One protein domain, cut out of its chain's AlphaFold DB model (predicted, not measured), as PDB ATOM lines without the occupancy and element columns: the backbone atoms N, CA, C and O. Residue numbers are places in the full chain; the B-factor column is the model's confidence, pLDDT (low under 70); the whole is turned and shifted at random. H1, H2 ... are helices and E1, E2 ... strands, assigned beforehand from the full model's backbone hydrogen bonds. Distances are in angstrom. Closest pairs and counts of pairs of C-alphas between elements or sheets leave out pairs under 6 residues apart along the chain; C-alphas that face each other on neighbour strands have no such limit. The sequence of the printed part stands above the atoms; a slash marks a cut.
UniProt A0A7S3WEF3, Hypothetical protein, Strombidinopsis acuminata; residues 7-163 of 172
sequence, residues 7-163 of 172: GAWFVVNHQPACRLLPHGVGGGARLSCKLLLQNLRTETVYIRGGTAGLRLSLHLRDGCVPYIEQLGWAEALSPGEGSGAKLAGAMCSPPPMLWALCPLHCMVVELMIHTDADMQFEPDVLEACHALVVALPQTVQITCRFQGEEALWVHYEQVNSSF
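What this domain is: This is residues 7 to 163 of the 172 residues of the protein "Hypothetical protein" of Strombidinopsis acuminata (UniProt A0A7S3WEF3). You are looking at a sandwich of two sheets face to face, a twisted one of four strands, E1, E2, E7 and E5, and a smaller one of three, E4, E8 and E9, with their strands crossed. The small ribbon of E3 and E6 sits at one end of the sandwich and the short helix H1 at the opposite end, while the last helix, H2, lies off to the side at H1's end of the sandwich, away from both sheets. The 157 printed residues hold two named helices and nine named strands, in the order E1 E2 E3 E4 E5 E6 E7 H1 E8 E9 H2, and the class is mixed, helices and strands. Each sheet is antiparallel; the orders are E1 E2 E7 E5, E4 E8 E9 and E3 E6. The whole is compact, with a radius of gyration of the C-alphas of 16.1 A, and rounded, spanning 42 by 38 by 28 A.

How they stand to each other: Start at E1, residues 7 to 12, an edge strand that forms a hairpin with E2, residues 30 to 39; look for N 9 and O 36, 2.9 A apart. On the other side of E2 is E7, residues 106 to 114, antiparallel to it at 156 degrees, with N 35 and O 109 at 2.8 A. Beyond it comes the other edge strand, E5, residues 67 to 77, where N 71 and O 110 are 2.9 A apart; E5 bends by 58 degrees at residue 71. Facing this sheet is the one of E4, residues 55 to 60, E8, residues 129 to 136, and E9, residues 140 to 145. Here N 57 and O 133 are 3.0 A apart, and N 134 and O 142, in the hairpin of E8 and E9, 2.8 A. The parts of the two sheets that face each other are 9.5 A centre to centre, their strands at 53 degrees. Along one edge, the closest C-alphas of E1 and E9 are Ala 8 and Cys 144, 6.6 A apart; along the other, those of E4 and E5 are Leu 56 and Ile 68, 7.0 A. E3, residues 45 to 48, and E6, residues 98 to 101, are antiparallel neighbours, with N 47 and O 99 at 2.8 A. H1, residues 122 to 128, only grazes both sheets. H2, residues 149 to 161, is not on either; it is close to H1 but not clearly touching, with the C-alphas of Glu 127 and Glu 149 the closest at 7.2 A. In both helices every O i to N i+4 pair is within hydrogen-bond range.

Where its parts are: Find C-alpha 7 at (-44.494, 36.726, -44.213); from there E1 runs 16.5 A to residue 12. E2 covers 28.5 A from residue 30 to 39, and then come E3, 45 to 48, and E4, 55 to 60. E5 begins at C-alpha 67, (-62.023, 27.095, -33.890), and reaches residue 77 after 27.7 A. Go on through E6, 98 to 101, to E7, 106 to 114, 25.2 A long. H1, 122 to 128, passes straight into E8, 129 to 136, of 20.6 A; E9 is 140 to 145. H2 spans 17.3 A from 149 to C-alpha 161 at (-32.617, 11.948, -41.807).

The domain as a whole: The two C-alphas farthest apart are those of Val 25 and Thr 42, 48.1 A. The printed part has no cut. Two links are long: E1 to E2, residues 13 to 29, and E5 to E6, residues 78 to 97. The mean pLDDT of the printed part is 73.4, and 55 residues are under 70, among them 74 to 96 and 146 to 163; H2 has a mean of 54.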
ATOM      1  N   GLY A   7     -44.747  38.159 -44.210       79.25
ATOM      2  CA  GLY A   7     -44.494  36.726 -44.213       79.25
ATOM      3  C   GLY A   7     -45.221  36.079 -43.043       79.25
ATOM      4  O   GLY A   7     -45.305  36.672 -41.968       79.25
ATOM      5  N   ALA A   8     -45.760  34.887 -43.252       80.81
ATOM      6  CA  ALA A   8     -46.435  34.132 -42.215       80.81
ATOM      7  C   ALA A   8     -46.056  32.655 -42.347       80.81
ATOM      8  O   ALA A   8     -46.177  32.075 -43.427       80.81
ATOM      9  N   TRP A   9     -45.575  32.070 -41.253       80.50
ATOM     10  CA  TRP A   9     -45.178  30.668 -41.172       80.50
ATOM     11  C   TRP A   9     -45.877  30.023 -39.995       80.50
ATOM     12  O   TRP A   9     -45.821  30.518 -38.870       80.50
ATOM     13  N   PHE A  10     -46.534  28.909 -40.268       79.19
ATOM     14  CA  PHE A  10     -47.171  28.098 -39.253       79.19
ATOM     15  C   PHE A  10     -46.191  27.013 -38.811       79.19
ATOM     16  O   PHE A  10     -45.715  26.229 -39.629       79.19
ATOM     17  N   VAL A  11     -45.852  27.021 -37.529       74.38
ATOM     18  CA  VAL A  11     -44.883  26.129 -36.902       74.38
ATOM     19  C   VAL A  11     -45.641  25.244 -35.926       74.38
ATOM     20  O   VAL A  11     -46.145  25.714 -34.904       74.38
ATOM     21  N   VAL A  12     -45.730  23.958 -36.241       70.50
ATOM     22  CA  VAL A  12     -46.279  22.972 -35.311       70.50
ATOM     23  C   VAL A  12     -45.176  22.529 -34.370       70.50
ATOM     24  O   VAL A  12     -44.056  22.239 -34.778       70.50
ATOM     25  N   ASN A  13     -45.480  22.592 -33.081       60.78
ATOM     26  CA  ASN A  13     -44.483  22.575 -32.028       60.78
ATOM     27  C   ASN A  13     -44.458  21.184 -31.374       60.78
ATOM     28  O   ASN A  13     -44.703  21.078 -30.176       60.78
ATOM     29  N   HIS A  14     -44.244  20.117 -32.153       59.81
ATOM     30  CA  HIS A  14     -44.343  18.741 -31.651       59.81
ATOM     31  C   HIS A  14     -43.379  17.752 -32.321       59.81
ATOM     32  O   HIS A  14     -42.859  17.978 -33.411       59.81
ATOM     33  N   GLN A  15     -43.104  16.661 -31.594       50.97
ATOM     34  CA  GLN A  15     -42.404  15.481 -32.100       50.97
ATOM     35  C   GLN A  15     -43.360  14.657 -32.984       50.97
ATOM     36  O   GLN A  15     -44.561  14.650 -32.710       50.97
ATOM     37  N   PRO A  16     -42.857  13.938 -34.003       49.94
ATOM     38  CA  PRO A  16     -43.686  13.191 -34.947       49.94
ATOM     39  C   PRO A  16     -44.762  12.304 -34.305       49.94
ATOM     40  O   PRO A  16     -44.499  11.635 -33.307       49.94
ATOM     41  N   ALA A  17     -45.949  12.253 -34.924       54.59
ATOM     42  CA  ALA A  17     -47.044  11.321 -34.611       54.59
ATOM     43  C   ALA A  17     -47.598  11.387 -33.172       54.59
ATOM     44  O   ALA A  17     -48.192  10.426 -32.670       54.59
ATOM     45  N   CYS A  18     -47.437  12.523 -32.495       66.25
ATOM     46  CA  CYS A  18     -47.994  12.706 -31.165       66.25
ATOM     47  C   CYS A  18     -49.528  12.780 -31.202       66.25
ATOM     48  O   CYS A  18     -50.141  13.419 -32.062       66.25
ATOM     49  N   ARG A  19     -50.152  12.125 -30.219       75.38
ATOM     50  CA  ARG A  19     -51.577  12.283 -29.925       75.38
ATOM     51  C   ARG A  19     -51.839  13.746 -29.568       75.38
ATOM     52  O   ARG A  19     -51.090  14.337 -28.786       75.38
ATOM     53  N   LEU A  20     -52.914  14.298 -30.117       80.88
ATOM     54  CA  LEU A  20     -53.342  15.660 -29.821       80.88
ATOM     55  C   LEU A  20     -53.678  15.825 -28.332       80.88
ATOM     56  O   LEU A  20     -54.011  14.864 -27.629       80.88
ATOM     57  N   LEU A  21     -53.601  17.061 -27.835       80.69
ATOM     58  CA  LEU A  21     -53.919  17.343 -26.440       80.69
ATOM     59  C   LEU A  21     -55.399  17.026 -26.203       80.69
ATOM     60  O   LEU A  21     -56.254  17.612 -26.874       80.69
ATOM     61  N   PRO A  22     -55.737  16.152 -25.240       80.94
ATOM     62  CA  PRO A  22     -57.127  15.870 -24.952       80.94
ATOM     63  C   PRO A  22     -57.802  17.169 -24.520       80.94
ATOM     64  O   PRO A  22     -57.267  17.974 -23.743       80.94
ATOM     65  N   HIS A  23     -58.989  17.394 -25.052       74.81
ATOM     66  CA  HIS A  23     -59.906  18.343 -24.459       74.81
ATOM     67  C   HIS A  23     -60.563  17.654 -23.261       74.81
ATOM     68  O   HIS A  23     -60.624  16.426 -23.190       74.81
ATOM     69  N   GLY A  24     -60.992  18.430 -22.264       72.69
ATOM     70  CA  GLY A  24     -61.754  17.876 -21.142       72.69
ATOM     71  C   GLY A  24     -62.994  17.100 -21.615       72.69
ATOM     72  O   GLY A  24     -63.294  17.056 -22.806       72.69
ATOM     73  N   VAL A  25     -63.733  16.510 -20.673       63.81
ATOM     74  CA  VAL A  25     -64.889  15.632 -20.945       63.81
ATOM     75  C   VAL A  25     -65.805  16.209 -22.042       63.81
ATOM     76  O   VAL A  25     -66.488  17.204 -21.816       63.81
ATOM     77  N   GLY A  26     -65.808  15.576 -23.223       65.00
ATOM     78  CA  GLY A  26     -66.723  15.876 -24.332       65.00
ATOM     79  C   GLY A  26     -66.230  16.841 -25.421       65.00
ATOM     80  O   GLY A  26     -67.026  17.166 -26.298       65.00
ATOM     81  N   GLY A  27     -64.975  17.303 -25.402       70.81
ATOM     82  CA  GLY A  27     -64.418  18.119 -26.495       70.81
ATOM     83  C   GLY A  27     -63.524  17.332 -27.461       70.81
ATOM     84  O   GLY A  27     -62.922  16.331 -27.071       70.81
ATOM     85  N   GLY A  28     -63.420  17.803 -28.708       79.06
ATOM     86  CA  GLY A  28     -62.466  17.290 -29.699       79.06
ATOM     87  C   GLY A  28     -61.021  17.654 -29.349       79.06
ATOM     88  O   GLY A  28     -60.785  18.522 -28.509       79.06
ATOM     89  N   ALA A  29     -60.036  16.963 -29.919       87.12
ATOM     90  CA  ALA A  29     -58.650  17.121 -29.493       87.12
ATOM     91  C   ALA A  29     -58.069  18.493 -29.891       87.12
ATOM     92  O   ALA A  29     -58.658  19.238 -30.681       87.12
ATOM     93  N   ARG A  30     -56.929  18.876 -29.310       88.75
ATOM     94  CA  ARG A  30     -56.345  20.207 -29.513       88.75
ATOM     95  C   ARG A  30     -54.900  20.144 -29.996       88.75
ATOM     96  O   ARG A  30     -54.082  19.420 -29.426       88.75
ATOM     97  N   LEU A  31     -54.586  20.947 -31.009       86.94
ATOM     98  CA  LEU A  31     -53.243  21.089 -31.567       86.94
ATOM     99  C   LEU A  31     -52.607  22.402 -31.097       86.94
ATOM    100  O   LEU A  31     -53.084  23.490 -31.434       86.94
ATOM    101  N   SER A  32     -51.508  22.292 -30.349       84.81
ATOM    102  CA  SER A  32     -50.692  23.440 -29.950       84.81
ATOM    103  C   SER A  32     -49.738  23.826 -31.075       84.81
ATOM    104  O   SER A  32     -49.017  22.990 -31.624       84.81
ATOM    105  N   CYS A  33     -49.732  25.102 -31.440       84.94
ATOM    106  CA  CYS A  33     -48.960  25.589 -32.574       84.94
ATOM    107  C   CYS A  33     -48.519  27.042 -32.386       84.94
ATOM    108  O   CYS A  33     -49.004  27.777 -31.522       84.94
ATOM    109  N   LYS A  34     -47.551  27.453 -33.202       84.25
ATOM    110  CA  LYS A  34     -47.002  28.806 -33.227       84.25
ATOM    111  C   LYS A  34     -47.137  29.385 -34.626       84.25
ATOM    112  O   LYS A  34     -46.853  28.721 -35.614       84.25
ATOM    113  N   LEU A  35     -47.540  30.642 -34.725       84.75
ATOM    114  CA  LEU A  35     -47.548  31.404 -35.967       84.75
ATOM    115  C   LEU A  35     -46.462  32.472 -35.890       84.75
ATOM    116  O   LEU A  35     -46.522  33.368 -35.052       84.75
ATOM    117  N   LEU A  36     -45.479  32.380 -36.776       84.06
ATOM    118  CA  LEU A  36     -44.457  33.397 -36.968       84.06
ATOM    119  C   LEU A  36     -44.941  34.388 -38.029       84.06
ATOM    120  O   LEU A  36     -45.204  33.994 -39.163       84.06
ATOM    121  N   LEU A  37     -45.030  35.666 -37.681       84.44
ATOM    122  CA  LEU A  37     -45.342  36.764 -38.592       84.44
ATOM    123  C   LEU A  37     -44.107  37.638 -38.767       84.44
ATOM    124  O   LEU A  37     -43.594  38.158 -37.784       84.44
ATOM    125  N   GLN A  38     -43.649  37.856 -39.996       85.56
ATOM    126  CA  GLN A  38     -42.541  38.768 -40.281       85.56
ATOM    127  C   GLN A  38     -43.021  39.946 -41.110       85.56
ATOM    128  O   GLN A  38     -43.633  39.776 -42.170       85.56
ATOM    129  N   ASN A  39     -42.700  41.155 -40.664       85.88
ATOM    130  CA  ASN A  39     -42.966  42.338 -41.462       85.88
ATOM    131  C   ASN A  39     -41.909  42.473 -42.567       85.88
ATOM    132  O   ASN A  39     -40.776  42.851 -42.298       85.88
ATOM    133  N   LEU A  40     -42.272  42.191 -43.820       84.31
ATOM    134  CA  LEU A  40     -41.385  42.381 -44.977       84.31
ATOM    135  C   LEU A  40     -41.624  43.734 -45.671       84.31
ATOM    136  O   LEU A  40     -41.150  43.954 -46.787       84.31
ATOM    137  N   ARG A  41     -42.388  44.634 -45.042       83.62
ATOM    138  CA  ARG A  41     -42.620  46.000 -45.516       83.62
ATOM    139  C   ARG A  41     -41.520  46.938 -45.040       83.62
ATOM    140  O   ARG A  41     -40.773  46.638 -44.114       83.62
ATOM    141  N   THR A  42     -41.470  48.102 -45.675       85.06
ATOM    142  CA  THR A  42     -40.613  49.228 -45.297       85.06
ATOM    143  C   THR A  42     -41.188  50.052 -44.147       85.06
ATOM    144  O   THR A  42     -40.443  50.768 -43.485       85.06
ATOM    145  N   GLU A  43     -42.489  49.936 -43.872       89.06
ATOM    146  CA  GLU A  43     -43.181  50.641 -42.792       89.06
ATOM    147  C   GLU A  43     -43.486  49.722 -41.602       89.06
ATOM    148  O   GLU A  43     -43.646  48.508 -41.750       89.06
ATOM    149  N   THR A  44     -43.645  50.313 -40.416       87.94
ATOM    150  CA  THR A  44     -44.117  49.611 -39.215       87.94
ATOM    151  C   THR A  44     -45.583  49.204 -39.353       87.94
ATOM    152  O   THR A  44     -46.442  50.016 -39.706       87.94
ATOM    153  N   VAL A  45     -45.884  47.948 -39.022       86.06
ATOM    154  CA  VAL A  45     -47.250  47.409 -38.998       86.06
ATOM    155  C   VAL A  45     -47.774  47.429 -37.568       86.06
ATOM    156  O   VAL A  45     -47.120  46.930 -36.659       86.06
ATOM    157  N   TYR A  46     -48.974  47.969 -37.372       85.56
ATOM    158  CA  TYR A  46     -49.628  47.996 -36.068       85.56
ATOM    159  C   TYR A  46     -50.708  46.916 -35.984       85.56
ATOM    160  O   TYR A  46     -51.703  46.959 -36.709       85.56
ATOM    161  N   ILE A  47     -50.524  45.953 -35.087       82.44
ATOM    162  CA  ILE A  47     -51.435  44.825 -34.879       82.44
ATOM    163  C   ILE A  47     -52.147  45.042 -33.551       82.44
ATOM    164  O   ILE A  47     -51.514  45.124 -32.505       82.44
ATOM    165  N   ARG A  48     -53.474  45.174 -33.567       80.62
ATOM    166  CA  ARG A  48     -54.234  45.297 -32.318       80.62
ATOM    167  C   ARG A  48     -54.261  43.952 -31.584       80.62
ATOM    168  O   ARG A  48     -54.268  42.898 -32.215       80.62
ATOM    169  N   GLY A  49     -54.267  43.990 -30.260       74.12
ATOM    170  CA  GLY A  49     -54.550  42.817 -29.438       74.12
ATOM    171  C   GLY A  49     -56.045  42.473 -29.447       74.12
ATOM    172  O   GLY A  49     -56.889  43.302 -29.797       74.12
ATOM    173  N   GLY A  50     -56.373  41.251 -29.027       70.56
ATOM    174  CA  GLY A  50     -57.753  40.775 -28.892       70.56
ATOM    175  C   GLY A  50     -58.465  40.483 -30.220       70.56
ATOM    176  O   GLY A  50     -57.876  40.515 -31.298       70.56
ATOM    177  N   THR A  51     -59.774  40.225 -30.139       66.75
ATOM    178  CA  THR A  51     -60.621  39.748 -31.257       66.75
ATOM    179  C   THR A  51     -60.749  40.728 -32.431       66.75
ATOM    180  O   THR A  51     -61.146  40.349 -33.537       66.75
ATOM    181  N   ALA A  52     -60.425  42.003 -32.209       67.00
ATOM    182  CA  ALA A  52     -60.520  43.062 -33.210       67.00
ATOM    183  C   ALA A  52     -59.222  43.280 -34.010       67.00
ATOM    184  O   ALA A  52     -59.217  44.093 -34.938       67.00
ATOM    185  N   GLY A  53     -58.129  42.616 -33.637       74.31
ATOM    186  CA  GLY A  53     -56.821  42.834 -34.236       74.31
ATOM    187  C   GLY A  53     -56.425  41.773 -35.245       74.31
ATOM    188  O   GLY A  53     -56.654  41.942 -36.437       74.31
ATOM    189  N   LEU A  54     -55.808  40.696 -34.769       81.75
ATOM    190  CA  LEU A  54     -55.431  39.561 -35.601       81.75
ATOM    191  C   LEU A  54     -56.618  38.605 -35.724       81.75
ATOM    192  O   LEU A  54     -57.085  38.063 -34.726       81.75
ATOM    193  N   ARG A  55     -57.107  38.386 -36.946       86.69
ATOM    194  CA  ARG A  55     -58.106  37.349 -37.220       86.69
ATOM    195  C   ARG A  55     -57.433  36.187 -37.927       86.69
ATOM    196  O   ARG A  55     -56.764  36.381 -38.939       86.69
ATOM    197  N   LEU A  56     -57.622  34.994 -37.386       87.00
ATOM    198  CA  LEU A  56     -57.058  33.759 -37.907       87.00
ATOM    199  C   LEU A  56     -58.200  32.828 -38.283       87.00
ATOM    200  O   LEU A  56     -59.124  32.644 -37.492       87.00
ATOM    201  N   SER A  57     -58.130  32.245 -39.472       88.31
ATOM    202  CA  SER A  57     -58.996  31.134 -39.855       88.31
ATOM    203  C   SER A  57     -58.169  30.046 -40.515       88.31
ATOM    204  O   SER A  57     -57.362  30.305 -41.407       88.31
ATOM    205  N   LEU A  58     -58.363  28.817 -40.060       87.25
ATOM    206  CA  LEU A  58     -57.791  27.636 -40.677       87.25
ATOM    207  C   LEU A  58     -58.871  27.050 -41.570       87.25
ATOM    208  O   LEU A  58     -59.993  26.850 -41.126       87.25
ATOM    209  N   HIS A  59     -58.551  26.832 -42.832       88.19
ATOM    210  CA  HIS A  59     -59.466  26.247 -43.794       88.19
ATOM    211  C   HIS A  59     -59.040  24.814 -44.036       88.19
ATOM    212  O   HIS A  59     -57.889  24.573 -44.416       88.19
ATOM    213  N   LEU A  60     -59.966  23.889 -43.830       87.62
ATOM    214  CA  LEU A  60     -59.792  22.482 -44.149       87.62
ATOM    215  C   LEU A  60     -60.201  22.202 -45.606       87.62
ATOM    216  O   LEU A  60     -60.864  23.021 -46.252       87.62
ATOM    217  N   ARG A  61     -59.774  21.060 -46.155       85.38
ATOM    218  CA  ARG A  61     -60.044  20.647 -47.548       85.38
ATOM    219  C   ARG A  61     -61.526  20.391 -47.822       85.38
ATOM    220  O   ARG A  61     -61.968  20.573 -48.952       85.38
ATOM    221  N   ASP A  62     -62.276  19.991 -46.804       86.50
ATOM    222  CA  ASP A  62     -63.727  19.787 -46.845       86.50
ATOM    223  C   ASP A  62     -64.528  21.103 -46.728       86.50
ATOM    224  O   ASP A  62     -65.750  21.103 -46.850       86.50
ATOM    225  N   GLY A  63     -63.843  22.235 -46.527       86.50
ATOM    226  CA  GLY A  63     -64.451  23.552 -46.340       86.50
ATOM    227  C   GLY A  63     -64.782  23.895 -44.886       86.50
ATOM    228  O   GLY A  63     -65.207  25.025 -44.626       86.50
ATOM    229  N   CYS A  64     -64.557  22.982 -43.938       86.81
ATOM    230  CA  CYS A  64     -64.729  23.250 -42.516       86.81
ATOM    231  C   CYS A  64     -63.675  24.248 -42.006       86.81
ATOM    232  O   CYS A  64     -62.562  24.358 -42.531       86.81
ATOM    233  N   VAL A  65     -64.042  25.002 -40.967       88.31
ATOM    234  CA  VAL A  65     -63.181  26.012 -40.337       88.31
ATOM    235  C   VAL A  65     -63.144  25.742 -38.832       88.31
ATOM    236  O   VAL A  65     -64.081  26.141 -38.135       88.31
ATOM    237  N   PRO A  66     -62.112  25.047 -38.313       87.06
ATOM    238  CA  PRO A  66     -62.006  24.775 -36.888       87.06
ATOM    239  C   PRO A  66     -61.833  26.063 -36.088       87.06
ATOM    240  O   PRO A  66     -61.351  27.090 -36.581       87.06
ATOM    241  N   TYR A  67     -62.211  25.991 -34.816       89.56
ATOM    242  CA  TYR A  67     -62.023  27.095 -33.890       89.56
ATOM    243  C   TYR A  67     -60.539  27.232 -33.526       89.56
ATOM    244  O   TYR A  67     -59.887  26.265 -33.128       89.56
ATOM    245  N   ILE A  68     -60.010  28.449 -33.657       88.88
ATOM    246  CA  ILE A  68     -58.644  28.794 -33.259       88.88
ATOM    247  C   ILE A  68     -58.719  29.697 -32.040       88.88
ATOM    248  O   ILE A  68     -59.270  30.798 -32.092       88.88
ATOM    249  N   GLU A  69     -58.106  29.247 -30.960       86.94
ATOM    250  CA  GLU A  69     -57.892  30.035 -29.764       86.94
ATOM    251  C   GLU A  69     -56.482  30.620 -29.781       86.94
ATOM    252  O   GLU A  69     -55.495  29.936 -30.048       86.94
ATOM    253  N   GLN A  70     -56.385  31.910 -29.486       84.88
ATOM    254  CA  GLN A  70     -55.113  32.595 -29.366       84.88
ATOM    255  C   GLN A  70     -54.684  32.631 -27.899       84.88
ATOM    256  O   GLN A  70     -55.300  33.327 -27.093       84.88
ATOM    257  N   LEU A  71     -53.619  31.904 -27.568       80.75
ATOM    258  CA  LEU A  71     -53.159  31.726 -26.189       80.75
ATOM    259  C   LEU A  71     -52.214  32.835 -25.727       80.75
ATOM    260  O   LEU A  71     -52.209  33.205 -24.554       80.75
ATOM    261  N   GLY A  72     -51.413  33.385 -26.638       75.44
ATOM    262  CA  GLY A  72     -50.435  34.394 -26.268       75.44
ATOM    263  C   GLY A  72     -49.636  34.958 -27.429       75.44
ATOM    264  O   GLY A  72     -49.840  34.622 -28.597       75.44
ATOM    265  N   TRP A  73     -48.724  35.854 -27.070       73.62
ATOM    266  CA  TRP A  73     -47.868  36.589 -27.988       73.62
ATOM    267  C   TRP A  73     -46.450  36.607 -27.417       73.62
ATOM    268  O   TRP A  73     -46.273  36.827 -26.215       73.62
ATOM    269  N   ALA A  74     -45.451  36.406 -28.269       65.62
ATOM    270  CA  ALA A  74     -44.057  36.639 -27.926       65.62
ATOM    271  C   ALA A  74     -43.483  37.776 -28.782       65.62
ATOM    272  O   ALA A  74     -43.883  37.983 -29.933       65.62
ATOM    273  N   GLU A  75     -42.587  38.533 -28.150       62.78
ATOM    274  CA  GLU A  75     -42.083  39.830 -28.594       62.78
ATOM    275  C   GLU A  75     -41.414  39.810 -29.978       62.78
ATOM    276  O   GLU A  75     -40.927  38.785 -30.456       62.78
ATOM    277  N   ALA A  76     -41.410  40.989 -30.608       60.66
ATOM    278  CA  ALA A  76     -40.814  41.254 -31.903       60.66
ATOM    279  C   ALA A  76     -39.288  41.013 -31.893       60.66
ATOM    280  O   ALA A  76     -38.535  41.847 -31.399       60.66
ATOM    281  N   LEU A  77     -38.818  39.903 -32.464       63.44
ATOM    282  CA  LEU A  77     -37.388  39.605 -32.588       63.44
ATOM    283  C   LEU A  77     -36.768  40.466 -33.700       63.44
ATOM    284  O   LEU A  77     -37.260  40.469 -34.832       63.44
ATOM    285  N   SER A  78     -35.681  41.176 -33.379       59.78
ATOM    286  CA  SER A  78     -34.911  41.949 -34.360       59.78
ATOM    287  C   SER A  78     -34.035  41.018 -35.215       59.78
ATOM    288  O   SER A  78     -33.392  40.114 -34.671       59.78
ATOM    289  N   PRO A  79     -33.936  41.233 -36.540       54.22
ATOM    290  CA  PRO A  79     -33.022  40.482 -37.396       54.22
ATOM    291  C   PRO A  79     -31.572  40.853 -37.048       54.22
ATOM    292  O   PRO A  79     -31.073  41.899 -37.451       54.22
ATOM    293  N   GLY A  80     -30.897  40.018 -36.262       54.25
ATOM    294  CA  GLY A  80     -29.510  40.257 -35.846       54.25
ATOM    295  C   GLY A  80     -29.201  39.803 -34.425       54.25
ATOM    296  O   GLY A  80     -28.051  39.486 -34.128       54.25
ATOM    297  N   GLU A  81     -30.219  39.653 -33.575       52.00
ATOM    298  CA  GLU A  81     -30.085  38.917 -32.315       52.00
ATOM    299  C   GLU A  81     -30.132  37.414 -32.613       52.00
ATOM    300  O   GLU A  81     -31.106  36.710 -32.351       52.00
ATOM    301  N   GLY A  82     -29.077  36.925 -33.266       44.28
ATOM    302  CA  GLY A  82     -28.893  35.507 -33.517       44.28
ATOM    303  C   GLY A  82     -28.822  34.745 -32.199       44.28
ATOM    304  O   GLY A  82     -27.969  35.025 -31.365       44.28
ATOM    305  N   SER A  83     -29.701  33.764 -32.024       40.75
ATOM    306  CA  SER A  83     -29.396  32.498 -31.355       40.75
ATOM    307  C   SER A  83     -30.640  31.621 -31.410       40.75
ATOM    308  O   SER A  83     -31.740  32.082 -31.099       40.75
ATOM    309  N   GLY A  84     -30.473  30.345 -31.756       44.84
ATOM    310  CA  GLY A  84     -31.498  29.298 -31.678       44.84
ATOM    311  C   GLY A  84     -31.995  28.999 -30.253       44.84
ATOM    312  O   GLY A  84     -32.283  27.853 -29.943       44.84
ATOM    313  N   ALA A  85     -32.092  30.008 -29.382       38.50
ATOM    314  CA  ALA A  85     -32.369  29.886 -27.954       38.50
ATOM    315  C   ALA A  85     -33.497  30.805 -27.426       38.50
ATOM    316  O   ALA A  85     -33.791  30.749 -26.235       38.50
ATOM    317  N   LYS A  86     -34.158  31.642 -28.246       44.81
ATOM    318  CA  LYS A  86     -35.189  32.595 -27.752       44.81
ATOM    319  C   LYS A  86     -36.543  32.593 -28.479       44.81
ATOM    320  O   LYS A  86     -37.343  33.498 -28.282       44.81
ATOM    321  N   LEU A  87     -36.892  31.525 -29.202       48.72
ATOM    322  CA  LEU A  87     -38.314  31.230 -29.492       48.72
ATOM    323  C   LEU A  87     -39.109  30.836 -28.222       48.72
ATOM    324  O   LEU A  87     -40.332  30.702 -28.264       48.72
ATOM    325  N   ALA A  88     -38.404  30.679 -27.098       43.81
ATOM    326  CA  ALA A  88     -38.926  30.598 -25.737       43.81
ATOM    327  C   ALA A  88     -38.874  31.961 -25.011       43.81
ATOM    328  O   ALA A  88     -38.636  32.014 -23.805       43.81
ATOM    329  N   GLY A  89     -39.015  33.077 -25.740       47.66
ATOM    330  CA  GLY A  89     -39.152  34.401 -25.130       47.66
ATOM    331  C   GLY A  89     -40.266  34.398 -24.080       47.66
ATOM    332  O   GLY A  89     -41.300  33.762 -24.280       47.66
ATOM    333  N   ALA A  90     -40.031  35.069 -22.948       53.16
ATOM    334  CA  ALA A  90     -41.006  35.183 -21.870       53.16
ATOM    335  C   ALA A  90     -42.325  35.715 -22.443       53.16
ATOM    336  O   ALA A  90     -42.370  36.815 -22.991       53.16
ATOM    337  N   MET A  91     -43.379  34.905 -22.371       58.94
ATOM    338  CA  MET A  91     -44.682  35.279 -22.906       58.94
ATOM    339  C   MET A  91     -45.176  36.543 -22.210       58.94
ATOM    340  O   MET A  91     -45.243  36.602 -20.980       58.94
ATOM    341  N   CYS A  92     -45.570  37.541 -22.992       56.84
ATOM    342  CA  CYS A  92     -46.236  38.708 -22.441       56.84
ATOM    343  C   CYS A  92     -47.716  38.363 -22.252       56.84
ATOM    344  O   CYS A  92     -48.485  38.318 -23.215       56.84
ATOM    345  N   SER A  93     -48.109  38.096 -21.006       54.53
ATOM    346  CA  SER A  93     -49.510  38.031 -20.597       54.53
ATOM    347  C   SER A  93     -49.785  39.136 -19.575       54.53
ATOM    348  O   SER A  93     -49.069  39.208 -18.573       54.53
ATOM    349  N   PRO A  94     -50.789  40.004 -19.795       59.94
ATOM    350  CA  PRO A  94     -51.752  39.995 -20.903       59.94
ATOM    351  C   PRO A  94     -51.168  40.518 -22.236       59.94
ATOM    352  O   PRO A  94     -50.153  41.218 -22.230       59.94
ATOM    353  N   PRO A  95     -51.824  40.234 -23.383       61.16
ATOM    354  CA  PRO A  95     -51.492  40.864 -24.656       61.16
ATOM    355  C   PRO A  95     -51.483  42.391 -24.535       61.16
ATOM    356  O   PRO A  95     -52.458  42.950 -24.022       61.16
ATOM    357  N   PRO A  96     -50.477  43.108 -25.060       67.62
ATOM    358  CA  PRO A  96     -50.614  44.542 -25.224       67.62
ATOM    359  C   PRO A  96     -51.764  44.831 -26.198       67.62
ATOM    360  O   PRO A  96     -52.009  44.100 -27.162       67.62
ATOM    361  N   MET A  97     -52.483  45.928 -25.953       75.44
ATOM    362  CA  MET A  97     -53.601  46.353 -26.804       75.44
ATOM    363  C   MET A  97     -53.169  46.656 -28.248       75.44
ATOM    364  O   MET A  97     -53.999  46.635 -29.159       75.44
ATOM    365  N   LEU A  98     -51.882  46.941 -28.459       80.50
ATOM    366  CA  LEU A  98     -51.294  47.267 -29.747       80.50
ATOM    367  C   LEU A  98     -49.843  46.774 -29.804       80.50
ATOM    368  O   LEU A  98     -49.046  47.098 -28.929       80.50
ATOM    369  N   TRP A  99     -49.506  46.047 -30.860       82.88
ATOM    370  CA  TRP A  99     -48.162  45.608 -31.208       82.88
ATOM    371  C   TRP A  99     -47.648  46.417 -32.392       82.88
ATOM    372  O   TRP A  99     -48.332  46.525 -33.409       82.88
ATOM    373  N   ALA A 100     -46.439  46.956 -32.275       86.25
ATOM    374  CA  ALA A 100     -45.729  47.586 -33.379       86.25
ATOM    375  C   ALA A 100     -44.691  46.602 -33.929       86.25
ATOM    376  O   ALA A 100     -43.729  46.258 -33.246       86.25
ATOM    377  N   LEU A 101     -44.888  46.151 -35.164       85.44
ATOM    378  CA  LEU A 101     -43.967  45.265 -35.860       85.44
ATOM    379  C   LEU A 101     -43.146  46.087 -36.854       85.44
ATOM    380  O   LEU A 101     -43.616  46.410 -37.947       85.44
ATOM    381  N   CYS A 102     -41.935  46.470 -36.452       87.00
ATOM    382  CA  CYS A 102     -40.998  47.219 -37.292       87.00
ATOM    383  C   CYS A 102     -40.591  46.419 -38.545       87.00
ATOM    384  O   CYS A 102     -40.759  45.196 -38.572       87.00
ATOM    385  N   PRO A 103     -40.059  47.076 -39.590       87.00
ATOM    386  CA  PRO A 103     -39.510  46.392 -40.758       87.00
ATOM    387  C   PRO A 103     -38.547  45.267 -40.372       87.00
ATOM    388  O   PRO A 103     -37.679  45.448 -39.521       87.00
ATOM    389  N   LEU A 104     -38.711  44.109 -41.010       82.50
ATOM    390  CA  LEU A 104     -37.950  42.868 -40.832       82.50
ATOM    391  C   LEU A 104     -38.067  42.186 -39.462       82.50
ATOM    392  O   LEU A 104     -37.540  41.081 -39.305       82.50
ATOM    393  N   HIS A 105     -38.777  42.783 -38.502       82.38
ATOM    394  CA  HIS A 105     -39.026  42.155 -37.211       82.38
ATOM    395  C   HIS A 105     -40.032  41.011 -37.345       82.38
ATOM    396  O   HIS A 105     -40.933  41.033 -38.196       82.38
ATOM    397  N   CYS A 106     -39.883  40.031 -36.459       82.94
ATOM    398  CA  CYS A 106     -40.725  38.845 -36.402       82.94
ATOM    399  C   CYS A 106     -41.514  38.793 -35.105       82.94
ATOM    400  O   CYS A 106     -40.949  38.999 -34.047       82.94
ATOM    401  N   MET A 107     -42.780  38.420 -35.168       83.81
ATOM    402  CA  MET A 107     -43.667  38.257 -34.029       83.81
ATOM    403  C   MET A 107     -44.155  36.820 -33.974       83.81
ATOM    404  O   MET A 107     -44.485  36.244 -35.009       83.81
ATOM    405  N   VAL A 108     -44.212  36.243 -32.778       83.19
ATOM    406  CA  VAL A 108     -44.685  34.868 -32.598       83.19
ATOM    407  C   VAL A 108     -46.018  34.902 -31.876       83.19
ATOM    408  O   VAL A 108     -46.182  35.586 -30.868       83.19
ATOM    409  N   VAL A 109     -46.977  34.157 -32.404       83.69
ATOM    410  CA  VAL A 109     -48.313  34.018 -31.841       83.69
ATOM    411  C   VAL A 109     -48.512  32.572 -31.432       83.69
ATOM    412  O   VAL A 109     -48.322  31.679 -32.253       83.69
ATOM    413  N   GLU A 110     -48.892  32.333 -30.183       84.56
ATOM    414  CA  GLU A 110     -49.239  30.988 -29.726       84.56
ATOM    415  C   GLU A 110     -50.721  30.726 -29.950       84.56
ATOM    416  O   GLU A 110     -51.581  31.537 -29.586       84.56
ATOM    417  N   LEU A 111     -51.001  29.586 -30.570       86.69
ATOM    418  CA  LEU A 111     -52.312  29.197 -31.048       86.69
ATOM    419  C   LEU A 111     -52.662  27.804 -30.528       86.69
ATOM    420  O   LEU A 111     -51.807  26.926 -30.399       86.69
ATOM    421  N   MET A 112     -53.948  27.607 -30.279       88.62
ATOM    422  CA  MET A 112     -54.545  26.313 -30.003       88.62
ATOM    423  C   MET A 112     -55.661  26.081 -31.012       88.62
ATOM    424  O   MET A 112     -56.632  26.839 -31.062       88.62
ATOM    425  N   ILE A 113     -55.514  25.051 -31.837       89.31
ATOM    426  CA  ILE A 113     -56.536  24.664 -32.809       89.31
ATOM    427  C   ILE A 113     -57.393  23.582 -32.173       89.31
ATOM    428  O   ILE A 113     -56.873  22.561 -31.724       89.31
ATOM    429  N   HIS A 114     -58.699  23.815 -32.135       90.38
ATOM    430  CA  HIS A 114     -59.683  22.868 -31.629       90.38
ATOM    431  C   HIS A 114     -60.213  22.052 -32.803       90.38
ATOM    432  O   HIS A 114     -60.825  22.597 -33.722       90.38
ATOM    433  N   THR A 115     -59.904  20.763 -32.787       87.56
ATOM    434  CA  THR A 115     -60.178  19.826 -33.882       87.56
ATOM    435  C   THR A 115     -61.452  19.036 -33.605       87.56
ATOM    436  O   THR A 115     -61.976  19.067 -32.487       87.56
ATOM    437  N   ASP A 116     -61.976  18.366 -34.626       85.12
ATOM    438  CA  ASP A 116     -63.118  17.467 -34.472       85.12
ATOM    439  C   ASP A 116     -62.686  16.180 -33.729       85.12
ATOM    440  O   ASP A 116     -61.501  15.882 -33.567       85.12
ATOM    441  N   ALA A 117     -63.646  15.448 -33.175       82.56
ATOM    442  CA  ALA A 117     -63.437  14.234 -32.403       82.56
ATOM    443  C   ALA A 117     -62.885  13.063 -33.235       82.56
ATOM    444  O   ALA A 117     -62.412  12.088 -32.651       82.56
ATOM    445  N   ASP A 118     -62.940  13.122 -34.562       84.69
ATOM    446  CA  ASP A 118     -62.318  12.141 -35.455       84.69
ATOM    447  C   ASP A 118     -60.817  12.404 -35.688       84.69
ATOM    448  O   ASP A 118     -60.072  11.461 -35.947       84.69
ATOM    449  N   MET A 119     -60.351  13.641 -35.497       86.12
ATOM    450  CA  MET A 119     -58.941  14.027 -35.592       86.12
ATOM    451  C   MET A 119     -58.251  13.806 -34.246       86.12
ATOM    452  O   MET A 119     -58.363  14.608 -33.318       86.12
ATOM    453  N   GLN A 120     -57.546  12.686 -34.111       83.19
ATOM    454  CA  GLN A 120     -56.900  12.298 -32.849       83.19
ATOM    455  C   GLN A 120     -55.386  12.504 -32.877       83.19
ATOM    456  O   GLN A 120     -54.743  12.584 -31.819       83.19
ATOM    457  N   PHE A 121     -54.815  12.612 -34.074       81.44
ATOM    458  CA  PHE A 121     -53.388  12.762 -34.290       81.44
ATOM    459  C   PHE A 121     -53.089  14.022 -35.100       81.44
ATOM    460  O   PHE A 121     -53.899  14.505 -35.886       81.44
ATOM    461  N   GLU A 122     -51.896  14.573 -34.894       78.62
ATOM    462  CA  GLU A 122     -51.427  15.744 -35.637       78.62
ATOM    463  C   GLU A 122     -51.447  15.565 -37.170       78.62
ATOM    464  O   GLU A 122     -51.908  16.496 -37.839       78.62
ATOM    465  N   PRO A 123     -51.016  14.418 -37.748       78.31
ATOM    466  CA  PRO A 123     -51.081  14.207 -39.192       78.31
ATOM    467  C   PRO A 123     -52.493  14.366 -39.754       78.31
ATOM    468  O   PRO A 123     -52.646  15.027 -40.775       78.31
ATOM    469  N   ASP A 124     -53.522  13.882 -39.045       81.88
ATOM    470  CA  ASP A 124     -54.925  14.001 -39.467       81.88
ATOM    471  C   ASP A 124     -55.302  15.474 -39.703       81.88
ATOM    472  O   ASP A 124     -55.901  15.842 -40.716       81.88
ATOM    473  N   VAL A 125     -54.890  16.348 -38.779       82.06
ATOM    474  CA  VAL A 125     -55.155  17.789 -38.847       82.06
ATOM    475  C   VAL A 125     -54.383  18.416 -39.999       82.06
ATOM    476  O   VAL A 125     -54.946  19.191 -40.771       82.06
ATOM    477  N   LEU A 126     -53.094  18.093 -40.127       80.81
ATOM    478  CA  LEU A 126     -52.223  18.665 -41.153       80.81
ATOM    479  C   LEU A 126     -52.637  18.255 -42.565       80.81
ATOM    480  O   LEU A 126     -52.641  19.093 -43.470       80.81
ATOM    481  N   GLU A 127     -53.035  17.000 -42.754       79.38
ATOM    482  CA  GLU A 127     -53.559  16.494 -44.019       79.38
ATOM    483  C   GLU A 127     -54.898  17.145 -44.368       79.38
ATOM    484  O   GLU A 127     -55.119  17.515 -45.526       79.38
ATOM    485  N   ALA A 128     -55.766  17.355 -43.375       83.62
ATOM    486  CA  ALA A 128     -57.034  18.047 -43.571       83.62
ATOM    487  C   ALA A 128     -56.851  19.542 -43.884       83.62
ATOM    488  O   ALA A 128     -57.711  20.135 -44.535       83.62
ATOM    489  N   CYS A 129     -55.744  20.170 -43.473       83.94
ATOM    490  CA  CYS A 129     -55.499  21.594 -43.687       83.94
ATOM    491  C   CYS A 129     -55.259  21.947 -45.165       83.94
ATOM    492  O   CYS A 129     -54.420  21.378 -45.861       83.94
ATOM    493  N   HIS A 130     -55.972  22.968 -45.641       82.81
ATOM    494  CA  HIS A 130     -55.761  23.583 -46.950       82.81
ATOM    495  C   HIS A 130     -54.953  24.881 -46.833       82.81
ATOM    496  O   HIS A 130     -53.956  25.083 -47.536       82.81
ATOM    497  N   ALA A 131     -55.379  25.784 -45.948       84.00
ATOM    498  CA  ALA A 131     -54.735  27.081 -45.787       84.00
ATOM    499  C   ALA A 131     -54.973  27.695 -44.407       84.00
ATOM    500  O   ALA A 131     -56.068  27.609 -43.860       84.00
ATOM    501  N   LEU A 132     -53.967  28.401 -43.893       83.62
ATOM    502  CA  LEU A 132     -54.130  29.333 -42.782       83.62
ATOM    503  C   LEU A 132     -54.283  30.740 -43.354       83.62
ATOM    504  O   LEU A 132     -53.380  31.255 -44.019       83.62
ATOM    505  N   VAL A 133     -55.418  31.373 -43.095       86.44
ATOM    506  CA  VAL A 133     -55.675  32.758 -43.477       86.44
ATOM    507  C   VAL A 133     -55.416  33.652 -42.276       86.44
ATOM    508  O   VAL A 133     -56.066  33.549 -41.236       86.44
ATOM    509  N   VAL A 134     -54.458  34.556 -42.444       85.00
ATOM    510  CA  VAL A 134     -54.111  35.587 -41.471       85.00
ATOM    511  C   VAL A 134     -54.655  36.914 -41.973       85.00
ATOM    512  O   VAL A 134     -54.172  37.457 -42.965       85.00
ATOM    513  N   ALA A 135     -55.672  37.440 -41.303       85.19
ATOM    514  CA  ALA A 135     -56.264  38.731 -41.616       85.19
ATOM    515  C   ALA A 135     -55.812  39.776 -40.591       85.19
ATOM    516  O   ALA A 135     -56.082  39.668 -39.392       85.19
ATOM    517  N   LEU A 136     -55.124  40.801 -41.089       80.06
ATOM    518  CA  LEU A 136     -54.661  41.940 -40.300       80.06
ATOM    519  C   LEU A 136     -55.586  43.146 -40.503       80.06
ATOM    520  O   LEU A 136     -56.187  43.277 -41.578       80.06
ATOM    521  N   PRO A 137     -55.689  44.064 -39.521       69.31
ATOM    522  CA  PRO A 137     -56.496  45.260 -39.679       69.31
ATOM    523  C   PRO A 137     -56.053  46.053 -40.912       69.31
ATOM    524  O   PRO A 137     -54.865  46.195 -41.191       69.31
ATOM    525  N   GLN A 138     -57.036  46.612 -41.613       63.84
ATOM    526  CA  GLN A 138     -56.881  47.654 -42.628       63.84
ATOM    527  C   GLN A 138     -56.329  47.295 -44.005       63.84
ATOM    528  O   GLN A 138     -56.407  48.203 -44.825       63.84
ATOM    529  N   THR A 139     -55.836  46.095 -44.359       58.75
ATOM    530  CA  THR A 139     -55.608  45.829 -45.813       58.75
ATOM    531  C   THR A 139     -55.204  44.428 -46.276       58.75
ATOM    532  O   THR A 139     -55.257  44.210 -47.482       58.75
ATOM    533  N   VAL A 140     -54.767  43.479 -45.435       66.62
ATOM    534  CA  VAL A 140     -54.122  42.260 -45.977       66.62
ATOM    535  C   VAL A 140     -54.626  40.977 -45.332       66.62
ATOM    536  O   VAL A 140     -54.435  40.743 -44.139       66.62
ATOM    537  N   GLN A 141     -55.244  40.141 -46.168       76.56
ATOM    538  CA  GLN A 141     -55.374  38.709 -45.941       76.56
ATOM    539  C   GLN A 141     -54.137  38.019 -46.512       76.56
ATOM    540  O   GLN A 141     -53.789  38.207 -47.678       76.56
ATOM    541  N   ILE A 142     -53.470  37.235 -45.679       77.00
ATOM    542  CA  ILE A 142     -52.322  36.421 -46.058       77.00
ATOM    543  C   ILE A 142     -52.797  34.980 -46.024       77.00
ATOM    544  O   ILE A 142     -53.138  34.462 -44.964       77.00
ATOM    545  N   THR A 143     -52.836  34.338 -47.182       78.81
ATOM    546  CA  THR A 143     -53.125  32.910 -47.268       78.81
ATOM    547  C   THR A 143     -51.811  32.147 -47.231       78.81
ATOM    548  O   THR A 143     -51.041  32.170 -48.192       78.81
ATOM    549  N   CYS A 144     -51.562  31.459 -46.124       73.62
ATOM    550  CA  CYS A 144     -50.451  30.532 -45.975       73.62
ATOM    551  C   CYS A 144     -50.955  29.166 -46.422       73.62
ATOM    552  O   CYS A 144     -51.703  28.509 -45.697       73.62
ATOM    553  N   ARG A 145     -50.609  28.759 -47.644       70.19
ATOM    554  CA  ARG A 145     -50.906  27.397 -48.087       70.19
ATOM    555  C   ARG A 145     -49.991  26.445 -47.340       70.19
ATOM    556  O   ARG A 145     -48.779  26.662 -47.309       70.19
ATOM    557  N   PHE A 146     -50.580  25.405 -46.768       67.50
ATOM    558  CA  PHE A 146     -49.798  24.271 -46.308       67.50
ATOM    559  C   PHE A 146     -49.157  23.650 -47.546       67.50
ATOM    560  O   PHE A 146     -49.808  23.527 -48.591       67.50
ATOM    561  N   GLN A 147     -47.856  23.371 -47.485       61.72
ATOM    562  CA  GLN A 147     -47.228  22.671 -48.596       61.72
ATOM    563  C   GLN A 147     -47.834  21.265 -48.679       61.72
ATOM    564  O   GLN A 147     -48.199  20.692 -47.656       61.72
ATOM    565  N   GLY A 148     -48.019  20.759 -49.900       52.34
ATOM    566  CA  GLY A 148     -48.629  19.449 -50.120       52.34
ATOM    567  C   GLY A 148     -47.838  18.333 -49.444       52.34
ATOM    568  O   GLY A 148     -46.667  18.509 -49.117       52.34
ATOM    569  N   GLU A 149     -48.492  17.186 -49.278       50.31
ATOM    570  CA  GLU A 149     -47.964  16.006 -48.587       50.31
ATOM    571  C   GLU A 149     -46.537  15.655 -49.030       50.31
ATOM    572  O   GLU A 149     -45.685  15.436 -48.191       50.31
ATOM    573  N   GLU A 150     -46.234  15.726 -50.329       57.69
ATOM    574  CA  GLU A 150     -44.899  15.464 -50.883       57.69
ATOM    575  C   GLU A 150     -43.820  16.418 -50.341       57.69
ATOM    576  O   GLU A 150     -42.739  15.990 -49.957       57.69
ATOM    577  N   ALA A 151     -44.107  17.715 -50.245       57.09
ATOM    578  CA  ALA A 151     -43.160  18.687 -49.707       57.09
ATOM    579  C   ALA A 151     -43.069  18.625 -48.173       57.09
ATOM    580  O   ALA A 151     -42.010  18.889 -47.603       57.09
ATOM    581  N   LEU A 152     -44.170  18.252 -47.514       53.53
ATOM    582  CA  LEU A 152     -44.219  17.956 -46.083       53.53
ATOM    583  C   LEU A 152     -43.389  16.707 -45.759       53.53
ATOM    584  O   LEU A 152     -42.590  16.753 -44.833       53.53
ATOM    585  N   TRP A 153     -43.500  15.648 -46.567       56.53
ATOM    586  CA  TRP A 153     -42.694  14.433 -46.487       56.53
ATOM    587  C   TRP A 153     -41.232  14.704 -46.794       56.53
ATOM    588  O   TRP A 153     -40.391  14.277 -46.020       56.53
ATOM    589  N   VAL A 154     -40.907  15.481 -47.829       61.84
ATOM    590  CA  VAL A 154     -39.519  15.895 -48.099       61.84
ATOM    591  C   VAL A 154     -38.944  16.664 -46.910       61.84
ATOM    592  O   VAL A 154     -37.808  16.424 -46.508       61.84
ATOM    593  N   HIS A 155     -39.718  17.566 -46.304       52.91
ATOM    594  CA  HIS A 155     -39.288  18.270 -45.098       52.91
ATOM    595  C   HIS A 155     -39.132  17.319 -43.902       52.91
ATOM    596  O   HIS A 155     -38.134  17.385 -43.187       52.91
ATOM    597  N   TYR A 156     -40.086  16.411 -43.702       53.94
ATOM    598  CA  TYR A 156     -40.072  15.406 -42.644       53.94
ATOM    599  C   TYR A 156     -38.884  14.449 -42.785       53.94
ATOM    600  O   TYR A 156     -38.199  14.171 -41.803       53.94
ATOM    601  N   GLU A 157     -38.599  13.982 -43.997       58.56
ATOM    602  CA  GLU A 157     -37.429  13.180 -44.332       58.56
ATOM    603  C   GLU A 157     -36.151  13.960 -44.057       58.56
ATOM    604  O   GLU A 157     -35.281  13.421 -43.397       58.56
ATOM    605  N   GLN A 158     -36.045  15.229 -44.458       55.72
ATOM    606  CA  GLN A 158     -34.863  16.058 -44.178       55.72
ATOM    607  C   GLN A 158     -34.623  16.270 -42.674       55.72
ATOM    608  O   GLN A 158     -33.481  16.241 -42.200       55.72
ATOM    609  N   VAL A 159     -35.695  16.488 -41.907       49.50
ATOM    610  CA  VAL A 159     -35.618  16.641 -40.450       49.50
ATOM    611  C   VAL A 159     -35.199  15.316 -39.815       49.50
ATOM    612  O   VAL A 159     -34.231  15.291 -39.061       49.50
ATOM    613  N   ASN A 160     -35.855  14.205 -40.157       48.81
ATOM    614  CA  ASN A 160     -35.595  12.904 -39.536       48.81
ATOM    615  C   ASN A 160     -34.324  12.215 -40.042       48.81
ATOM    616  O   ASN A 160     -33.660  11.540 -39.260       48.81
ATOM    617  N   SER A 161     -33.902  12.433 -41.288       50.69
ATOM    618  CA  SER A 161     -32.617  11.948 -41.807       50.69
ATOM    619  C   SER A 161     -31.441  12.518 -41.017       50.69
ATOM    620  O   SER A 161     -30.395  11.888 -40.924       50.69
ATOM    621  N   SER A 162     -31.627  13.692 -40.407       46.16
ATOM    622  CA  SER A 162     -30.647  14.318 -39.515       46.16
ATOM    623  C   SER A 162     -30.620  13.686 -38.113       46.16
ATOM    624  O   SER A 162     -29.624  13.818 -37.406       46.16
ATOM    625  N   PHE A 163     -31.681  12.976 -37.709       45.38
ATOM    626  CA  PHE A 163     -31.750  12.228 -36.447       45.38
ATOM    627  C   PHE A 163     -31.282  10.768 -36.588       45.38
ATOM    628  O   PHE A 163     -30.858  10.170 -35.601       45.38
TER     629      PHE A 163